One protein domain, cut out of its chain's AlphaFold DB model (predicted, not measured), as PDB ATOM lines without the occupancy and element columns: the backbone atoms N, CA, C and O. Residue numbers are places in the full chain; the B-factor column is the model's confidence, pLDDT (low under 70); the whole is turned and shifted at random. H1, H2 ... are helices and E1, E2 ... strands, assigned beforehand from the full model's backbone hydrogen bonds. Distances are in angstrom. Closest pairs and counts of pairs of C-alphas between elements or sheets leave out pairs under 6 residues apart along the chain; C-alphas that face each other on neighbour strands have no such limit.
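Overview. This is residues 4 to 128 of the 305 residues of the protein "Adenine deaminase" of Bacillus sp. VT-16-64 (UniProt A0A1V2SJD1). What is the main picture? A short pair of parallel strands, E1 and E2, makes the core, with helices round it: H2 packs beside E1, while H6, H7 and H8 pack beside E2. H1, past H2, and H5, past H6, lie farthest from the middle. What is it made of? The printed part has 125 residues, with eight named helices and two named strands in the order H1 H2 E1 H3 H4 E2 H5 H6 H7 H8; the class is mostly helix. The whole is compact and rounded, with a radius of gyration of the C-alphas of 14.0 A and spans of 39 by 34 by 28 A.

Arrangement. How do the first helices meet? H1, residues 11 to 19, and H2, residues 31 to 39, only just touch, with 3 pairs of C-alphas within 8 A, the closest those of Tyr 11 and Asp 36 at 6.6 A. H2 is the hub and also touches H3, residues 55 to 58, and H4, residues 60 to 63; the closest C-alphas are those of Ser 31 and Ile 58, 4.1 A, and of Ser 31 and Leu 61, 5.0 A. How do the strands pair? E1, residues 43 to 47, and E2, residues 72 to 75, are parallel neighbours at 37 degrees, with N 46 and O 73 within hydrogen-bond range at 2.8 A. With H3 and H4 between them they form a strand-helix-strand unit, two parallel neighbour strands joined through helices, with a right-handed crossover. What follows E2? H5, residues 81 to 87, is close to but not clearly touching H6, residues 90 to 99; their closest C-alphas, of Glu 87 and Leu 93, are 7.8 A apart. H6 and H7, residues 104 to 111, form a helical hairpin and touch, the closest C-alphas being those of Val 94 and Ala 107, 5.6 A. The closest C-alphas of E2 and H7 are those of Leu 73 and Met 110, 4.8 A, and of E2 and H8, residues 113 to 118, those of Leu 73 and Pro 115, 6.0 A. Are the helix backbones complete? Every O i to N i+4 pair is within hydrogen-bond range in H2, H5, H6, H7 and H8, and 4 of 5 are in H1; H3 and H4 are too short for such a pair.

Along the chain. Where do the elements begin and end? H1 begins at C-alpha 11, (23.174, 5.252, -7.296), and H8 ends at C-alpha 118, (33.542, 8.777, -26.520). Which are long? From first to last C-alpha H6 measures 14.2 A, H1 and E1 12.5 A each, and H2 12.3 A.

Size, cuts and confidence. How large is it? The two C-alphas farthest apart, those of Glu 12 and Ile 128, are 39.8 A apart. Is it whole and sure? The printed part has no cut, the link from H1 to H2 is long with 11 residues, and no printed residue is under 70 in pLDDT.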
ATOM      1  N   GLY A   4      27.027   0.071 -20.779       92.56
ATOM      2  CA  GLY A   4      26.278  -0.611 -19.744       92.56
ATOM      3  C   GLY A   4      24.782  -0.568 -20.011       92.56
ATOM      4  O   GLY A   4      24.249   0.369 -20.595       92.56
ATOM      5  N   HIS A   5      24.078  -1.559 -19.473       93.38
ATOM      6  CA  HIS A   5      22.621  -1.590 -19.449       93.38
ATOM      7  C   HIS A   5      22.160  -1.630 -17.988       93.38
ATOM      8  O   HIS A   5      22.082  -2.693 -17.375       93.38
ATOM      9  N   THR A   6      21.947  -0.453 -17.387       93.69
ATOM     10  CA  THR A   6      21.753  -0.292 -15.930       93.69
ATOM     11  C   THR A   6      20.356   0.209 -15.553       93.69
ATOM     12  O   THR A   6      20.195   1.004 -14.624       93.69
ATOM     13  N   ALA A   7      19.329  -0.245 -16.276       90.94
ATOM     14  CA  ALA A   7      17.937   0.101 -15.997       90.94
ATOM     15  C   ALA A   7      17.559  -0.219 -14.539       90.94
ATOM     16  O   ALA A   7      17.812  -1.319 -14.046       90.94
ATOM     17  N   GLY A   8      16.982   0.759 -13.832       89.62
ATOM     18  CA  GLY A   8      16.579   0.621 -12.426       89.62
ATOM     19  C   GLY A   8      17.731   0.455 -11.420       89.62
ATOM     20  O   GLY A   8      17.486   0.115 -10.262       89.62
ATOM     21  N   CYS A   9      18.985   0.662 -11.832       93.06
ATOM     22  CA  CYS A   9      20.131   0.596 -10.929       93.06
ATOM     23  C   CYS A   9      20.142   1.809  -9.986       93.06
ATOM     24  O   CYS A   9      20.087   2.950 -10.445       93.06
ATOM     25  N   SER A  10      20.233   1.572  -8.673       93.88
ATOM     26  CA  SER A  10      20.381   2.656  -7.696       93.88
ATOM     27  C   SER A  10      21.761   3.307  -7.804       93.88
ATOM     28  O   SER A  10      22.710   2.687  -8.290       93.88
ATOM     29  N   TYR A  11      21.898   4.532  -7.297       94.88
ATOM     30  CA  TYR A  11      23.174   5.252  -7.296       94.88
ATOM     31  C   TYR A  11      24.300   4.451  -6.619       94.88
ATOM     32  O   TYR A  11      25.415   4.364  -7.133       94.88
ATOM     33  N   GLU A  12      24.003   3.793  -5.497       95.12
ATOM     34  CA  GLU A  12      24.967   3.004  -4.723       95.12
ATOM     35  C   GLU A  12      25.475   1.803  -5.525       95.12
ATOM     36  O   GLU A  12      26.672   1.525  -5.543       95.12
ATOM     37  N   LYS A  13      24.584   1.113  -6.246       96.25
ATOM     38  CA  LYS A  13      24.968  -0.009  -7.113       96.25
ATOM     39  C   LYS A  13      25.700   0.465  -8.366       96.25
ATOM     40  O   LYS A  13      26.617  -0.212  -8.831       96.25
ATOM     41  N   LEU A  14      25.341   1.636  -8.886       96.50
ATOM     42  CA  LEU A  14      25.966   2.222 -10.069       96.50
ATOM     43  C   LEU A  14      27.452   2.539  -9.834       96.50
ATOM     44  O   LEU A  14      28.244   2.393 -10.760       96.50
ATOM     45  N   ASN A  15      27.856   2.862  -8.600       96.88
ATOM     46  CA  ASN A  15      29.269   3.019  -8.233       96.88
ATOM     47  C   ASN A  15      30.080   1.739  -8.499       96.88
ATOM     48  O   ASN A  15      31.159   1.808  -9.083       96.88
ATOM     49  N   ALA A  16      29.556   0.569  -8.120       95.94
ATOM     50  CA  ALA A  16      30.222  -0.709  -8.379       95.94
ATOM     51  C   ALA A  16      30.295  -1.019  -9.884       95.94
ATOM     52  O   ALA A  16      31.309  -1.521 -10.369       95.94
ATOM     53  N   VAL A  17      29.247  -0.668 -10.637       95.56
ATOM     54  CA  VAL A  17      29.226  -0.811 -12.101       95.56
ATOM     55  C   VAL A  17      30.280   0.088 -12.753       95.56
ATOM     56  O   VAL A  17      31.080  -0.397 -13.551       95.56
ATOM     57  N   ALA A  18      30.353   1.363 -12.372       95.88
ATOM     58  CA  ALA A  18      31.366   2.292 -12.866       95.88
ATOM     59  C   ALA A  18      32.790   1.822 -12.509       95.88
ATOM     60  O   ALA A  18      33.668   1.785 -13.370       95.88
ATOM     61  N   ALA A  19      33.005   1.362 -11.271       96.31
ATOM     62  CA  ALA A  19      34.291   0.827 -10.817       96.31
ATOM     63  C   ALA A  19      34.737  -0.430 -11.588       96.31
ATOM     64  O   ALA A  19      35.934  -0.674 -11.713       96.31
ATOM     65  N   SER A  20      33.797  -1.203 -12.145       95.88
ATOM     66  CA  SER A  20      34.109  -2.363 -12.997       95.88
ATOM     67  C   SER A  20      34.623  -1.993 -14.398       95.88
ATOM     68  O   SER A  20      35.069  -2.868 -15.137       95.88
ATOM     69  N   GLY A  21      34.577  -0.708 -14.770       95.62
ATOM     70  CA  GLY A  21      35.040  -0.204 -16.065       95.62
ATOM     71  C   GLY A  21      33.930   0.067 -17.084       95.62
ATOM     72  O   GLY A  21      34.235   0.476 -18.207       95.62
ATOM     73  N   VAL A  22      32.656  -0.118 -16.714       96.81
ATOM     74  CA  VAL A  22      31.525   0.384 -17.508       96.81
ATOM     75  C   VAL A  22      31.635   1.902 -17.598       96.81
ATOM     76  O   VAL A  22      31.770   2.586 -16.589       96.81
ATOM     77  N   SER A  23      31.605   2.416 -18.823       96.00
ATOM     78  CA  SER A  23      31.934   3.807 -19.129       96.00
ATOM     79  C   SER A  23      30.782   4.603 -19.729       96.00
ATOM     80  O   SER A  23      30.903   5.821 -19.803       96.00
ATOM     81  N   ALA A  24      29.700   3.952 -20.163       96.81
ATOM     82  CA  ALA A  24      28.512   4.610 -20.702       96.81
ATOM     83  C   ALA A  24      27.223   3.873 -20.322       96.81
ATOM     84  O   ALA A  24      27.281   2.728 -19.871       96.81
ATOM     85  N   CYS A  25      26.079   4.543 -20.459       95.62
ATOM     86  CA  CYS A  25      24.760   3.930 -20.318       95.62
ATOM     87  C   CYS A  25      23.661   4.816 -20.934       95.62
ATOM     88  O   CYS A  25      23.712   6.040 -20.803       95.62
ATOM     89  N   HIS A  26      22.631   4.191 -21.515       94.81
ATOM     90  CA  HIS A  26      21.451   4.843 -22.116       94.81
ATOM     91  C   HIS A  26      20.112   4.522 -21.410       94.81
ATOM     92  O   HIS A  26      19.036   4.781 -21.945       94.81
ATOM     93  N   GLU A  27      20.157   3.905 -20.223       94.44
ATOM     94  CA  GLU A  27      18.965   3.340 -19.568       94.44
ATOM     95  C   GLU A  27      18.197   4.245 -18.595       94.44
ATOM     96  O   GLU A  27      17.171   3.808 -18.065       94.44
ATOM     97  N   ALA A  28      18.639   5.480 -18.358       94.06
ATOM     98  CA  ALA A  28      17.917   6.380 -17.463       94.06
ATOM     99  C   ALA A  28      16.496   6.691 -17.967       94.06
ATOM    100  O   ALA A  28      16.243   6.748 -19.171       94.06
ATOM    101  N   ILE A  29      15.569   6.886 -17.027       93.81
ATOM    102  CA  ILE A  29      14.209   7.401 -17.288       93.81
ATOM    103  C   ILE A  29      13.957   8.772 -16.662       93.81
ATOM    104  O   ILE A  29      12.929   9.380 -16.939       93.81
ATOM    105  N   THR A  30      14.848   9.246 -15.787       95.19
ATOM    106  CA  THR A  30      14.686  10.538 -15.109       95.19
ATOM    107  C   THR A  30      15.914  11.420 -15.252       95.19
ATOM    108  O   THR A  30      17.041  10.925 -15.309       95.19
ATOM    109  N   SER A  31      15.712  12.739 -15.212       96.44
ATOM    110  CA  SER A  31      16.814  13.710 -15.161       96.44
ATOM    111  C   SER A  31      17.784  13.423 -14.006       96.44
ATOM    112  O   SER A  31      19.004  13.460 -14.178       96.44
ATOM    113  N   LYS A  32      17.262  13.035 -12.831       95.69
ATOM    114  CA  LYS A  32      18.088  12.653 -11.676       95.69
ATOM    115  C   LYS A  32      19.000  11.468 -11.996       95.69
ATOM    116  O   LYS A  32      20.177  11.493 -11.648       95.69
ATOM    117  N   GLU A  33      18.458  10.429 -12.621       96.25
ATOM    118  CA  GLU A  33      19.199   9.223 -12.984       96.25
ATOM    119  C   GLU A  33      20.330   9.497 -13.982       96.25
ATOM    120  O   GLU A  33      21.397   8.883 -13.886       96.25
ATOM    121  N   ASP A  34      20.123  10.412 -14.925       96.00
ATOM    122  CA  ASP A  34      21.174  10.845 -15.844       96.00
ATOM    123  C   ASP A  34      22.229  11.712 -15.155       96.00
ATOM    124  O   ASP A  34      23.432  11.520 -15.368       96.00
ATOM    125  N   PHE A  35      21.801  12.614 -14.268       95.00
ATOM    126  CA  PHE A  35      22.714  13.420 -13.458       95.00
ATOM    127  C   PHE A  35      23.617  12.526 -12.595       95.00
ATOM    128  O   PHE A  35      24.826  12.739 -12.497       95.00
ATOM    129  N   ASP A  36      23.044  11.499 -11.980       95.44
ATOM    130  CA  ASP A  36      23.752  10.526 -11.156       95.44
ATOM    131  C   ASP A  36      24.812   9.748 -11.955       95.44
ATOM    132  O   ASP A  36      25.930   9.560 -11.472       95.44
ATOM    133  N   ARG A  37      24.511   9.369 -13.204       95.81
ATOM    134  CA  ARG A  37      25.489   8.761 -14.124       95.81
ATOM    135  C   ARG A  37      26.631   9.722 -14.458       95.81
ATOM    136  O   ARG A  37      27.795   9.328 -14.376       95.81
ATOM    137  N   LEU A  38      26.314  10.987 -14.745       95.12
ATOM    138  CA  LEU A  38      27.323  12.015 -15.009       95.12
ATOM    139  C   LEU A  38      28.235  12.263 -13.800       95.12
ATOM    140  O   LEU A  38      29.450  12.372 -13.968       95.12
ATOM    141  N   ARG A  39      27.682  12.312 -12.578       94.25
ATOM    142  CA  ARG A  39      28.459  12.475 -11.330       94.25
ATOM    143  C   ARG A  39      29.483  11.364 -11.126       94.25
ATOM    144  O   ARG A  39      30.563  11.625 -10.606       94.25
ATOM    145  N   LEU A  40      29.159  10.145 -11.553       95.31
ATOM    146  CA  LEU A  40      30.062   8.992 -11.497       95.31
ATOM    147  C   LEU A  40      31.062   8.951 -12.660       95.31
ATOM    148  O   LEU A  40      31.843   8.009 -12.774       95.31
ATOM    149  N   GLY A  41      31.057   9.969 -13.523       94.06
ATOM    150  CA  GLY A  41      31.955  10.066 -14.664       94.06
ATOM    151  C   GLY A  41      31.568   9.155 -15.827       94.06
ATOM    152  O   GLY A  41      32.395   8.942 -16.713       94.06
ATOM    153  N   LEU A  42      30.346   8.623 -15.864       96.06
ATOM    154  CA  LEU A  42      29.866   7.884 -17.028       96.06
ATOM    155  C   LEU A  42      29.572   8.846 -18.183       96.06
ATOM    156  O   LEU A  42      29.212  10.005 -17.979       96.06
ATOM    157  N   TRP A  43      29.721   8.347 -19.404       97.50
ATOM    158  CA  TRP A  43      29.070   8.933 -20.565       97.50
ATOM    159  C   TRP A  43      27.579   8.625 -20.482       97.50
ATOM    160  O   TRP A  43      27.159   7.465 -20.463       97.50
ATOM    161  N   THR A  44      26.776   9.670 -20.401       96.50
ATOM    162  CA  THR A  44      25.338   9.546 -20.208       96.50
ATOM    163  C   THR A  44      24.647   9.751 -21.544       96.50
ATOM    164  O   THR A  44      24.825  10.773 -22.198       96.50
ATOM    165  N   THR A  45      23.893   8.753 -21.988       96.38
ATOM    166  CA  THR A  45      23.311   8.754 -23.331       96.38
ATOM    167  C   THR A  45      21.815   9.017 -23.252       96.38
ATOM    168  O   THR A  45      21.055   8.180 -22.773       96.38
ATOM    169  N   LEU A  46      21.395  10.171 -23.762       97.00
ATOM    170  CA  LEU A  46      20.006  10.597 -23.801       97.00
ATOM    171  C   LEU A  46      19.262   9.827 -24.895       97.00
ATOM    172  O   LEU A  46      19.575   9.947 -26.085       97.00
ATOM    173  N   ARG A  47      18.280   9.020 -24.486       95.62
ATOM    174  CA  ARG A  47      17.512   8.164 -25.389       95.62
ATOM    175  C   ARG A  47      16.138   8.741 -25.710       95.62
ATOM    176  O   ARG A  47      15.418   9.191 -24.825       95.62
ATOM    177  N   ASN A  48      15.733   8.614 -26.972       95.00
ATOM    178  CA  ASN A  48      14.339   8.767 -27.385       95.00
ATOM    179  C   ASN A  48      13.975   7.688 -28.405       95.00
ATOM    180  O   ASN A  48      14.479   7.691 -29.528       95.00
ATOM    181  N   SER A  49      13.086   6.775 -28.028       92.31
ATOM    182  CA  SER A  49      12.637   5.697 -28.909       92.31
ATOM    183  C   SER A  49      11.160   5.387 -28.702       92.31
ATOM    184  O   SER A  49      10.537   5.840 -27.744       92.31
ATOM    185  N   SER A  50      10.589   4.563 -29.578       91.19
ATOM    186  CA  SER A  50       9.180   4.173 -29.509       91.19
ATOM    187  C   SER A  50       8.760   3.495 -28.202       91.19
ATOM    188  O   SER A  50       7.613   3.629 -27.786       91.19
ATOM    189  N   LEU A  51       9.660   2.735 -27.568       87.69
ATOM    190  CA  LEU A  51       9.378   2.065 -26.289       87.69
ATOM    191  C   LEU A  51       9.720   2.938 -25.080       87.69
ATOM    192  O   LEU A  51       9.213   2.684 -23.988       87.69
ATOM    193  N   ARG A  52      10.601   3.922 -25.271       87.25
ATOM    194  CA  ARG A  52      11.166   4.782 -24.230       87.25
ATOM    195  C   ARG A  52      11.188   6.232 -24.734       87.25
ATOM    196  O   ARG A  52      12.258   6.750 -25.065       87.25
ATOM    197  N   PRO A  53      10.018   6.887 -24.860       87.88
ATOM    198  CA  PRO A  53       9.919   8.283 -25.283       87.88
ATOM    199  C   PRO A  53      10.241   9.245 -24.122       87.88
ATOM    200  O   PRO A  53       9.566  10.254 -23.939       87.88
ATOM    201  N   ASP A  54      11.264   8.931 -23.326       89.75
ATOM    202  CA  ASP A  54      11.539   9.573 -22.034       89.75
ATOM    203  C   ASP A  54      12.277  10.915 -22.172       89.75
ATOM    204  O   ASP A  54      12.555  11.565 -21.165       89.75
ATOM    205  N   LEU A  55      12.600  11.343 -23.403       96.25
ATOM    206  CA  LEU A  55      13.436  12.520 -23.669       96.25
ATOM    207  C   LEU A  55      12.952  13.772 -22.934       96.25
ATOM    208  O   LEU A  55      13.765  14.501 -22.387       96.25
ATOM    209  N   GLU A  56      11.638  13.999 -22.890       96.12
ATOM    210  CA  GLU A  56      11.028  15.151 -22.209       96.12
ATOM    211  C   GLU A  56      11.384  15.228 -20.723       96.12
ATOM    212  O   GLU A  56      11.502  16.319 -20.167       96.12
ATOM    213  N   GLU A  57      11.575  14.079 -20.080       96.69
ATOM    214  CA  GLU A  57      11.954  14.013 -18.678       96.69
ATOM    215  C   GLU A  57      13.474  14.097 -18.503       96.69
ATOM    216  O   GLU A  57      13.961  14.865 -17.673       96.69
ATOM    217  N   ILE A  58      14.247  13.348 -19.289       96.94
ATOM    218  CA  ILE A  58      15.705  13.298 -19.117       96.94
ATOM    219  C   ILE A  58      16.419  14.574 -19.592       96.94
ATOM    220  O   ILE A  58      17.442  14.953 -19.022       96.94
ATOM    221  N   ILE A  59      15.864  15.306 -20.568       97.00
ATOM    222  CA  ILE A  59      16.469  16.538 -21.106       97.00
ATOM    223  C   ILE A  59      16.518  17.679 -20.080       97.00
ATOM    224  O   ILE A  59      17.343  18.585 -20.206       97.00
ATOM    225  N   LYS A  60      15.688  17.615 -19.027       97.44
ATOM    226  CA  LYS A  60      15.659  18.589 -17.919       97.44
ATOM    227  C   LYS A  60      16.994  18.700 -17.190       97.44
ATOM    228  O   LYS A  60      17.302  19.728 -16.589       97.44
ATOM    229  N   LEU A  61      17.829  17.667 -17.287       96.44
ATOM    230  CA  LEU A  61      19.236  17.704 -16.898       96.44
ATOM    231  C   LEU A  61      19.967  18.925 -17.487       96.44
ATOM    232  O   LEU A  61      20.773  19.568 -16.812       96.44
ATOM    233  N   ILE A  62      19.692  19.233 -18.753       96.50
ATOM    234  CA  ILE A  62      20.300  20.345 -19.479       96.50
ATOM    235  C   ILE A  62      19.513  21.625 -19.197       96.50
ATOM    236  O   ILE A  62      20.103  22.625 -18.804       96.50
ATOM    237  N   THR A  63      18.191  21.596 -19.374       95.69
ATOM    238  CA  THR A  63      17.366  22.816 -19.417       95.69
ATOM    239  C   THR A  63      17.017  23.391 -18.045       95.69
ATOM    240  O   THR A  63      16.845  24.600 -17.921       95.69
ATOM    241  N   GLU A  64      16.951  22.557 -17.005       95.25
ATOM    242  CA  GLU A  64      16.623  22.982 -15.638       95.25
ATOM    243  C   GLU A  64      17.845  22.912 -14.714       95.25
ATOM    244  O   GLU A  64      18.059  23.794 -13.884       95.25
ATOM    245  N   SER A  65      18.675  21.872 -14.864       91.19
ATOM    246  CA  SER A  65      19.841  21.650 -13.992       91.19
ATOM    247  C   SER A  65      21.155  22.213 -14.543       91.19
ATOM    248  O   SER A  65      22.165  22.153 -13.841       91.19
ATOM    249  N   ASN A  66      21.160  22.769 -15.763       88.19
ATOM    250  CA  ASN A  66      22.338  23.345 -16.427       88.19
ATOM    251  C   ASN A  66      23.568  22.416 -16.406       88.19
ATOM    252  O   ASN A  66      24.702  22.864 -16.209       88.19
ATOM    253  N   ALA A  67      23.358  21.106 -16.563       91.94
ATOM    254  CA  ALA A  67      24.465  20.162 -16.580       91.94
ATOM    255  C   ALA A  67      25.376  20.379 -17.794       91.94
ATOM    256  O   ALA A  67      24.946  20.782 -18.876       91.94
ATOM    257  N   ASN A  68      26.656  20.061 -17.613       90.19
ATOM    258  CA  ASN A  68      27.634  20.118 -18.688       90.19
ATOM    259  C   ASN A  68      27.365  19.004 -19.717       90.19
ATOM    260  O   ASN A  68      27.269  17.830 -19.358       90.19
ATOM    261  N   THR A  69      27.296  19.375 -20.996       93.62
ATOM    262  CA  THR A  69      26.998  18.467 -22.109       93.62
ATOM    263  C   THR A  69      28.205  17.658 -22.598       93.62
ATOM    264  O   THR A  69      28.011  16.706 -23.335       93.62
ATOM    265  N   ASN A  70      29.436  17.937 -22.150       89.81
ATOM    266  CA  ASN A  70      30.676  17.308 -22.654       89.81
ATOM    267  C   ASN A  70      30.802  15.786 -22.411       89.81
ATOM    268  O   ASN A  70      31.790  15.176 -22.818       89.81
ATOM    269  N   ARG A  71      29.859  15.172 -21.687       95.56
ATOM    270  CA  ARG A  71      29.736  13.712 -21.526       95.56
ATOM    271  C   ARG A  71      28.329  13.204 -21.820       95.56
ATOM    272  O   ARG A  71      27.956  12.120 -21.372       95.56
ATOM    273  N   LEU A  72      27.555  13.999 -22.551       97.81
ATOM    274  CA  LEU A  72      26.238  13.629 -23.021       97.81
ATOM    275  C   LEU A  72      26.305  13.151 -24.461       97.81
ATOM    276  O   LEU A  72      26.964  13.741 -25.309       97.81
ATOM    277  N   LEU A  73      25.615  12.049 -24.712       97.69
ATOM    278  CA  LEU A  73      25.436  11.454 -26.030       97.69
ATOM    279  C   LEU A  73      23.942  11.425 -26.347       97.69
ATOM    280  O   LEU A  73      23.117  11.517 -25.441       97.69
ATOM    281  N   MET A  74      23.579  11.236 -27.612       97.38
ATOM    282  CA  MET A  74      22.191  10.988 -28.011       97.38
ATOM    283  C   MET A  74      22.060   9.666 -28.763       97.38
ATOM    284  O   MET A  74      22.914   9.324 -29.580       97.38
ATOM    285  N   THR A  75      20.979   8.930 -28.507       96.25
ATOM    286  CA  THR A  75      20.670   7.682 -29.215       96.25
ATOM    287  C   THR A  75      19.173   7.489 -29.409       96.25
ATOM    288  O   THR A  75      18.358   7.837 -28.555       96.25
ATOM    289  N   THR A  76      18.793   6.872 -30.520       95.38
ATOM    290  CA  THR A  76      17.438   6.339 -30.695       95.38
ATOM    291  C   THR A  76      17.312   4.903 -30.183       95.38
ATOM    292  O   THR A  76      16.194   4.404 -30.076       95.38
ATOM    293  N   ASP A  77      18.427   4.252 -29.823       93.56
ATOM    294  CA  ASP A  77      18.495   2.840 -29.433       93.56
ATOM    295  C   ASP A  77      17.911   1.931 -30.536       93.56
ATOM    296  O   ASP A  77      18.516   1.804 -31.601       93.56
ATOM    297  N   GLY A  78      16.719   1.359 -30.341       90.38
ATOM    298  CA  GLY A  78      16.036   0.529 -31.338       90.38
ATOM    299  C   GLY A  78      14.571   0.921 -31.555       90.38
ATOM    300  O   GLY A  78      13.686   0.208 -31.073       90.38
ATOM    301  N   PRO A  79      14.268   2.026 -32.265       92.25
ATOM    302  CA  PRO A  79      12.892   2.398 -32.580       92.25
ATOM    303  C   PRO A  79      12.316   1.502 -33.690       92.25
ATOM    304  O   PRO A  79      13.033   1.051 -34.584       92.25
ATOM    305  N   HIS A  80      11.001   1.264 -33.681       91.75
ATOM    306  CA  HIS A  80      10.355   0.543 -34.786       91.75
ATOM    307  C   HIS A  80      10.272   1.405 -36.066       91.75
ATOM    308  O   HIS A  80      10.217   2.632 -35.973       91.75
ATOM    309  N   PRO A  81      10.186   0.802 -37.270       93.81
ATOM    310  CA  PRO A  81      10.227   1.547 -38.534       93.81
ATOM    311  C   PRO A  81       9.202   2.683 -38.659       93.81
ATOM    312  O   PRO A  81       9.561   3.774 -39.085       93.81
ATOM    313  N   SER A  82       7.954   2.477 -38.224       94.69
ATOM    314  CA  SER A  82       6.933   3.538 -38.275       94.69
ATOM    315  C   SER A  82       7.184   4.697 -37.300       94.69
ATOM    316  O   SER A  82       6.677   5.792 -37.522       94.69
ATOM    317  N   PHE A  83       7.984   4.499 -36.245       94.44
ATOM    318  CA  PHE A  83       8.449   5.602 -35.403       94.44
ATOM    319  C   PHE A  83       9.487   6.428 -36.159       94.44
ATOM    320  O   PHE A  83       9.369   7.642 -36.193       94.44
ATOM    321  N   ILE A  84      10.447   5.775 -36.825       95.12
ATOM    322  CA  ILE A  84      11.470   6.461 -37.632       95.12
ATOM    323  C   ILE A  84      10.827   7.262 -38.771       95.12
ATOM    324  O   ILE A  84      11.224   8.392 -39.032       95.12
ATOM    325  N   GLU A  85       9.821   6.695 -39.438       94.88
ATOM    326  CA  GLU A  85       9.086   7.375 -40.509       94.88
ATOM    327  C   GLU A  85       8.407   8.665 -40.026       94.88
ATOM    328  O   GLU A  85       8.418   9.671 -40.735       94.88
ATOM    329  N   LYS A  86       7.831   8.636 -38.819       94.94
ATOM    330  CA  LYS A  86       7.065   9.749 -38.249       94.94
ATOM    331  C   LYS A  86       7.947  10.790 -37.563       94.94
ATOM    332  O   LYS A  86       7.750  11.984 -37.763       94.94
ATOM    333  N   GLU A  87       8.867  10.332 -36.722       94.56
ATOM    334  CA  GLU A  87       9.638  11.166 -35.796       94.56
ATOM    335  C   GLU A  87      11.037  11.496 -36.332       94.56
ATOM    336  O   GLU A  87      11.688  12.386 -35.798       94.56
ATOM    337  N   GLY A  88      11.505  10.809 -37.380       94.12
ATOM    338  CA  GLY A  88      12.893  10.853 -37.843       94.12
ATOM    339  C   GLY A  88      13.794   9.860 -37.100       94.12
ATOM    340  O   GLY A  88      13.355   9.122 -36.215       94.12
ATOM    341  N   PHE A  89      15.075   9.811 -37.476       95.06
ATOM    342  CA  PHE A  89      16.075   8.993 -36.787       95.06
ATOM    343  C   PHE A  89      16.887   9.879 -35.830       95.06
ATOM    344  O   PHE A  89      16.331  10.460 -34.898       95.06
ATOM    345  N   MET A  90      18.194  10.030 -36.055       96.44
ATOM    346  CA  MET A  90      19.019  10.962 -35.280       96.44
ATOM    347  C   MET A  90      18.677  12.430 -35.566       96.44
ATOM    348  O   MET A  90      18.748  13.250 -34.658       96.44
ATOM    349  N   ASP A  91      18.270  12.760 -36.793       96.44
ATOM    350  CA  ASP A  91      17.787  14.095 -37.169       96.44
ATOM    351  C   ASP A  91      16.537  14.484 -36.369       96.44
ATOM    352  O   ASP A  91      16.466  15.581 -35.815       96.44
ATOM    353  N   GLY A  92      15.608  13.538 -36.225       96.69
ATOM    354  CA  GLY A  92      14.423  13.661 -35.384       96.69
ATOM    355  C   GLY A  92      14.735  13.885 -33.906       96.69
ATOM    356  O   GLY A  92      14.172  14.772 -33.267       96.69
ATOM    357  N   LEU A  93      15.680  13.112 -33.364       97.56
ATOM    358  CA  LEU A  93      16.128  13.254 -31.978       97.56
ATOM    359  C   LEU A  93      16.784  14.618 -31.716       97.56
ATOM    360  O   LEU A  93      16.441  15.279 -30.737       97.56
ATOM    361  N   VAL A  94      17.673  15.069 -32.606       98.06
ATOM    362  CA  VAL A  94      18.299  16.400 -32.518       98.06
ATOM    363  C   VAL A  94      17.233  17.495 -32.565       98.06
ATOM    364  O   VAL A  94      17.237  18.381 -31.711       98.06
ATOM    365  N   LYS A  95      16.287  17.408 -33.511       98.06
ATOM    366  CA  LYS A  95      15.152  18.332 -33.610       98.06
ATOM    367  C   LYS A  95      14.363  18.390 -32.302       98.06
ATOM    368  O   LYS A  95      14.190  19.475 -31.751       98.06
ATOM    369  N   LYS A  96      13.953  17.235 -31.767       97.69
ATOM    370  CA  LYS A  96      13.170  17.159 -30.527       97.69
ATOM    371  C   LYS A  96      13.928  17.749 -29.333       97.69
ATOM    372  O   LYS A  96      13.340  18.466 -28.533       97.69
ATOM    373  N   ALA A  97      15.234  17.502 -29.214       97.88
ATOM    374  CA  ALA A  97      16.046  18.100 -28.151       97.88
ATOM    375  C   ALA A  97      16.048  19.641 -28.222       97.88
ATOM    376  O   ALA A  97      15.938  20.306 -27.191       97.88
ATOM    377  N   VAL A  98      16.128  20.207 -29.430       98.19
ATOM    378  CA  VAL A  98      16.079  21.661 -29.646       98.19
ATOM    379  C   VAL A  98      14.699  22.238 -29.344       98.19
ATOM    380  O   VAL A  98      14.606  23.264 -28.672       98.19
ATOM    381  N   GLU A  99      13.626  21.568 -29.767       97.75
ATOM    382  CA  GLU A  99      12.245  21.952 -29.430       97.75
ATOM    383  C   GLU A  99      12.001  21.967 -27.913       97.75
ATOM    384  O   GLU A  99      11.241  22.796 -27.415       97.75
ATOM    385  N   LEU A 100      12.689  21.095 -27.172       97.38
ATOM    386  CA  LEU A 100      12.633  21.019 -25.712       97.38
ATOM    387  C   LEU A 100      13.562  22.016 -24.998       97.38
ATOM    388  O   LEU A 100      13.594  22.032 -23.770       97.38
ATOM    389  N   GLY A 101      14.286  22.864 -25.734       96.56
ATOM    390  CA  GLY A 101      15.057  23.980 -25.179       96.56
ATOM    391  C   GLY A 101      16.571  23.775 -25.116       96.56
ATOM    392  O   GLY A 101      17.269  24.628 -24.569       96.56
ATOM    393  N   VAL A 102      17.113  22.690 -25.678       97.62
ATOM    394  CA  VAL A 102      18.570  22.554 -25.851       97.62
ATOM    395  C   VAL A 102      19.043  23.470 -26.977       97.62
ATOM    396  O   VAL A 102      18.390  23.591 -28.012       97.62
ATOM    397  N   SER A 103      20.205  24.112 -26.819       97.00
ATOM    398  CA  SER A 103      20.737  24.928 -27.913       97.00
ATOM    399  C   SER A 103      21.061  24.053 -29.140       97.00
ATOM    400  O   SER A 103      21.619  22.961 -28.986       97.00
ATOM    401  N   PRO A 104      20.790  24.523 -30.374       97.81
ATOM    402  CA  PRO A 104      21.088  23.758 -31.584       97.81
ATOM    403  C   PRO A 104      22.534  23.264 -31.675       97.81
ATOM    404  O   PRO A 104      22.784  22.148 -32.123       97.81
ATOM    405  N   ILE A 105      23.494  24.075 -31.221       96.81
ATOM    406  CA  ILE A 105      24.917  23.725 -31.268       96.81
ATOM    407  C   ILE A 105      25.245  22.594 -30.290       96.81
ATOM    408  O   ILE A 105      25.935  21.655 -30.679       96.81
ATOM    409  N   GLN A 106      24.711  22.627 -29.064       97.44
ATOM    410  CA  GLN A 106      24.890  21.529 -28.107       97.44
ATOM    411  C   GLN A 106      24.225  20.240 -28.599       97.44
ATOM    412  O   GLN A 106      24.821  19.173 -28.496       97.44
ATOM    413  N   ALA A 107      23.026  20.324 -29.182       97.69
ATOM    414  CA  ALA A 107      22.350  19.153 -29.735       97.69
ATOM    415  C   ALA A 107      23.156  18.516 -30.884       97.69
ATOM    416  O   ALA A 107      23.328  17.299 -30.920       97.69
ATOM    417  N   ILE A 108      23.728  19.323 -31.787       97.81
ATOM    418  CA  ILE A 108      24.633  18.823 -32.834       97.81
ATOM    419  C   ILE A 108      25.884  18.189 -32.215       97.81
ATOM    420  O   ILE A 108      26.294  17.113 -32.651       97.81
ATOM    421  N   GLN A 109      26.481  18.821 -31.202       97.75
ATOM    422  CA  GLN A 109      27.679  18.316 -30.530       97.75
ATOM    423  C   GLN A 109      27.445  16.920 -29.926       97.75
ATOM    424  O   GLN A 109      28.199  15.994 -30.242       97.75
ATOM    425  N   MET A 110      26.341  16.740 -29.189       98.12
ATOM    426  CA  MET A 110      25.950  15.465 -28.566       98.12
ATOM    427  C   MET A 110      25.635  14.355 -29.586       98.12
ATOM    428  O   MET A 110      25.637  13.171 -29.243       98.12
ATOM    429  N   ALA A 111      25.363  14.716 -30.845       97.56
ATOM    430  CA  ALA A 111      25.126  13.782 -31.947       97.56
ATOM    431  C   ALA A 111      26.362  13.527 -32.829       97.56
ATOM    432  O   ALA A 111      26.314  12.649 -33.690       97.56
ATOM    433  N   THR A 112      27.451  14.288 -32.669       97.81
ATOM    434  CA  THR A 112      28.607  14.249 -33.586       97.81
ATOM    435  C   THR A 112      29.942  14.160 -32.849       97.81
ATOM    436  O   THR A 112      30.559  13.095 -32.817       97.81
ATOM    437  N   LEU A 113      30.399  15.260 -32.251       97.81
ATOM    438  CA  LEU A 113      31.715  15.353 -31.629       97.81
ATOM    439  C   LEU A 113      31.806  14.531 -30.346       97.81
ATOM    440  O   LEU A 113      32.808  13.854 -30.131       97.81
ATOM    441  N   ASP A 114      30.769  14.564 -29.514       97.75
ATOM    442  CA  ASP A 114      30.751  13.847 -28.240       97.75
ATOM    443  C   ASP A 114      30.758  12.318 -28.445       97.75
ATOM    444  O   ASP A 114      31.604  11.660 -27.835       97.75
ATOM    445  N   PRO A 115      29.951  11.717 -29.353       96.81
ATOM    446  CA  PRO A 115      30.077  10.290 -29.650       96.81
ATOM    447  C   PRO A 115      31.413   9.935 -30.312       96.81
ATOM    448  O   PRO A 115      31.971   8.884 -29.997       96.81
ATOM    449  N   ALA A 116      31.982  10.797 -31.163       97.62
ATOM    450  CA  ALA A 116      33.328  10.575 -31.701       97.62
ATOM    451  C   ALA A 116      34.395  10.583 -30.592       97.62
ATOM    452  O   ALA A 116      35.252   9.703 -30.565       97.62
ATOM    453  N   SER A 117      34.297  11.509 -29.638       97.06
ATOM    454  CA  SER A 117      35.203  11.614 -28.487       97.06
ATOM    455  C   SER A 117      35.054  10.422 -27.547       97.06
ATOM    456  O   SER A 117      36.050   9.849 -27.103       97.06
ATOM    457  N   TYR A 118      33.813   9.993 -27.280       96.88
ATOM    458  CA  TYR A 118      33.542   8.777 -26.520       96.88
ATOM    459  C   TYR A 118      34.229   7.580 -27.167       96.88
ATOM    460  O   TYR A 118      34.923   6.852 -26.462       96.88
ATOM    461  N   LEU A 119      34.090   7.434 -28.492       96.38
ATOM    462  CA  LEU A 119      34.672   6.358 -29.295       96.38
ATOM    463  C   LEU A 119      36.186   6.491 -29.537       96.38
ATOM    464  O   LEU A 119      36.784   5.550 -30.060       96.38
ATOM    465  N   ARG A 120      36.809   7.611 -29.136       96.88
ATOM    466  CA  ARG A 120      38.211   7.971 -29.437       96.88
ATOM    467  C   ARG A 120      38.508   7.991 -30.939       96.88
ATOM    468  O   ARG A 120      39.527   7.475 -31.385       96.88
ATOM    469  N   LEU A 121      37.565   8.536 -31.698       97.44
ATOM    470  CA  LEU A 121      37.624   8.722 -33.145       97.44
ATOM    471  C   LEU A 121      37.481  10.203 -33.521       97.44
ATOM    472  O   LEU A 121      37.192  10.527 -34.668       97.44
ATOM    473  N   ASP A 122      37.613  11.116 -32.562       96.56
ATOM    474  CA  ASP A 122      37.453  12.558 -32.746       96.56
ATOM    475  C   ASP A 122      38.611  13.210 -33.518       96.56
ATOM    476  O   ASP A 122      38.469  14.326 -34.010       96.56
ATOM    477  N   ASP A 123      39.725  12.510 -33.712       96.81
ATOM    478  CA  ASP A 123      40.765  12.866 -34.680       96.81
ATOM    479  C   ASP A 123      40.356  12.553 -36.134       96.81
ATOM    480  O   ASP A 123      40.910  13.135 -37.068       96.81
ATOM    481  N   TYR A 124      39.351  11.689 -36.328       97.38
ATOM    482  CA  TYR A 124      38.925  11.177 -37.630       97.38
ATOM    483  C   TYR A 124      37.508  11.605 -38.050       97.38
ATOM    484  O   TYR A 124      37.303  11.937 -39.216       97.38
ATOM    485  N   ILE A 125      36.528  11.632 -37.143       97.88
ATOM    486  CA  ILE A 125      35.105  11.932 -37.406       97.88
ATOM    487  C   ILE A 125      34.524  12.912 -36.369       97.88
ATOM    488  O   ILE A 125      35.229  13.462 -35.524       97.88
ATOM    489  N   GLY A 126      33.221  13.195 -36.467       95.56
ATOM    490  CA  GLY A 126      32.464  13.960 -35.468       95.56
ATOM    491  C   GLY A 126      32.627  15.481 -35.534       95.56
ATOM    492  O   GLY A 126      31.970  16.189 -34.783       95.56
ATOM    493  N   GLY A 127      33.458  16.015 -36.432       95.94
ATOM    494  CA  GLY A 127      33.592  17.461 -36.611       95.94
ATOM    495  C   GLY A 127      34.200  17.845 -37.954       95.94
ATOM    496  O   GLY A 127      34.765  17.009 -38.657       95.94
ATOM    497  N   ILE A 128      34.082  19.127 -38.306       97.31
ATOM    498  CA  ILE A 128      34.581  19.680 -39.569       97.31
ATOM    499  C   ILE A 128      35.943  20.330 -39.318       97.31
ATOM    500  O   ILE A 128      36.023  21.431 -38.777       97.31
TER     501      ILE A 128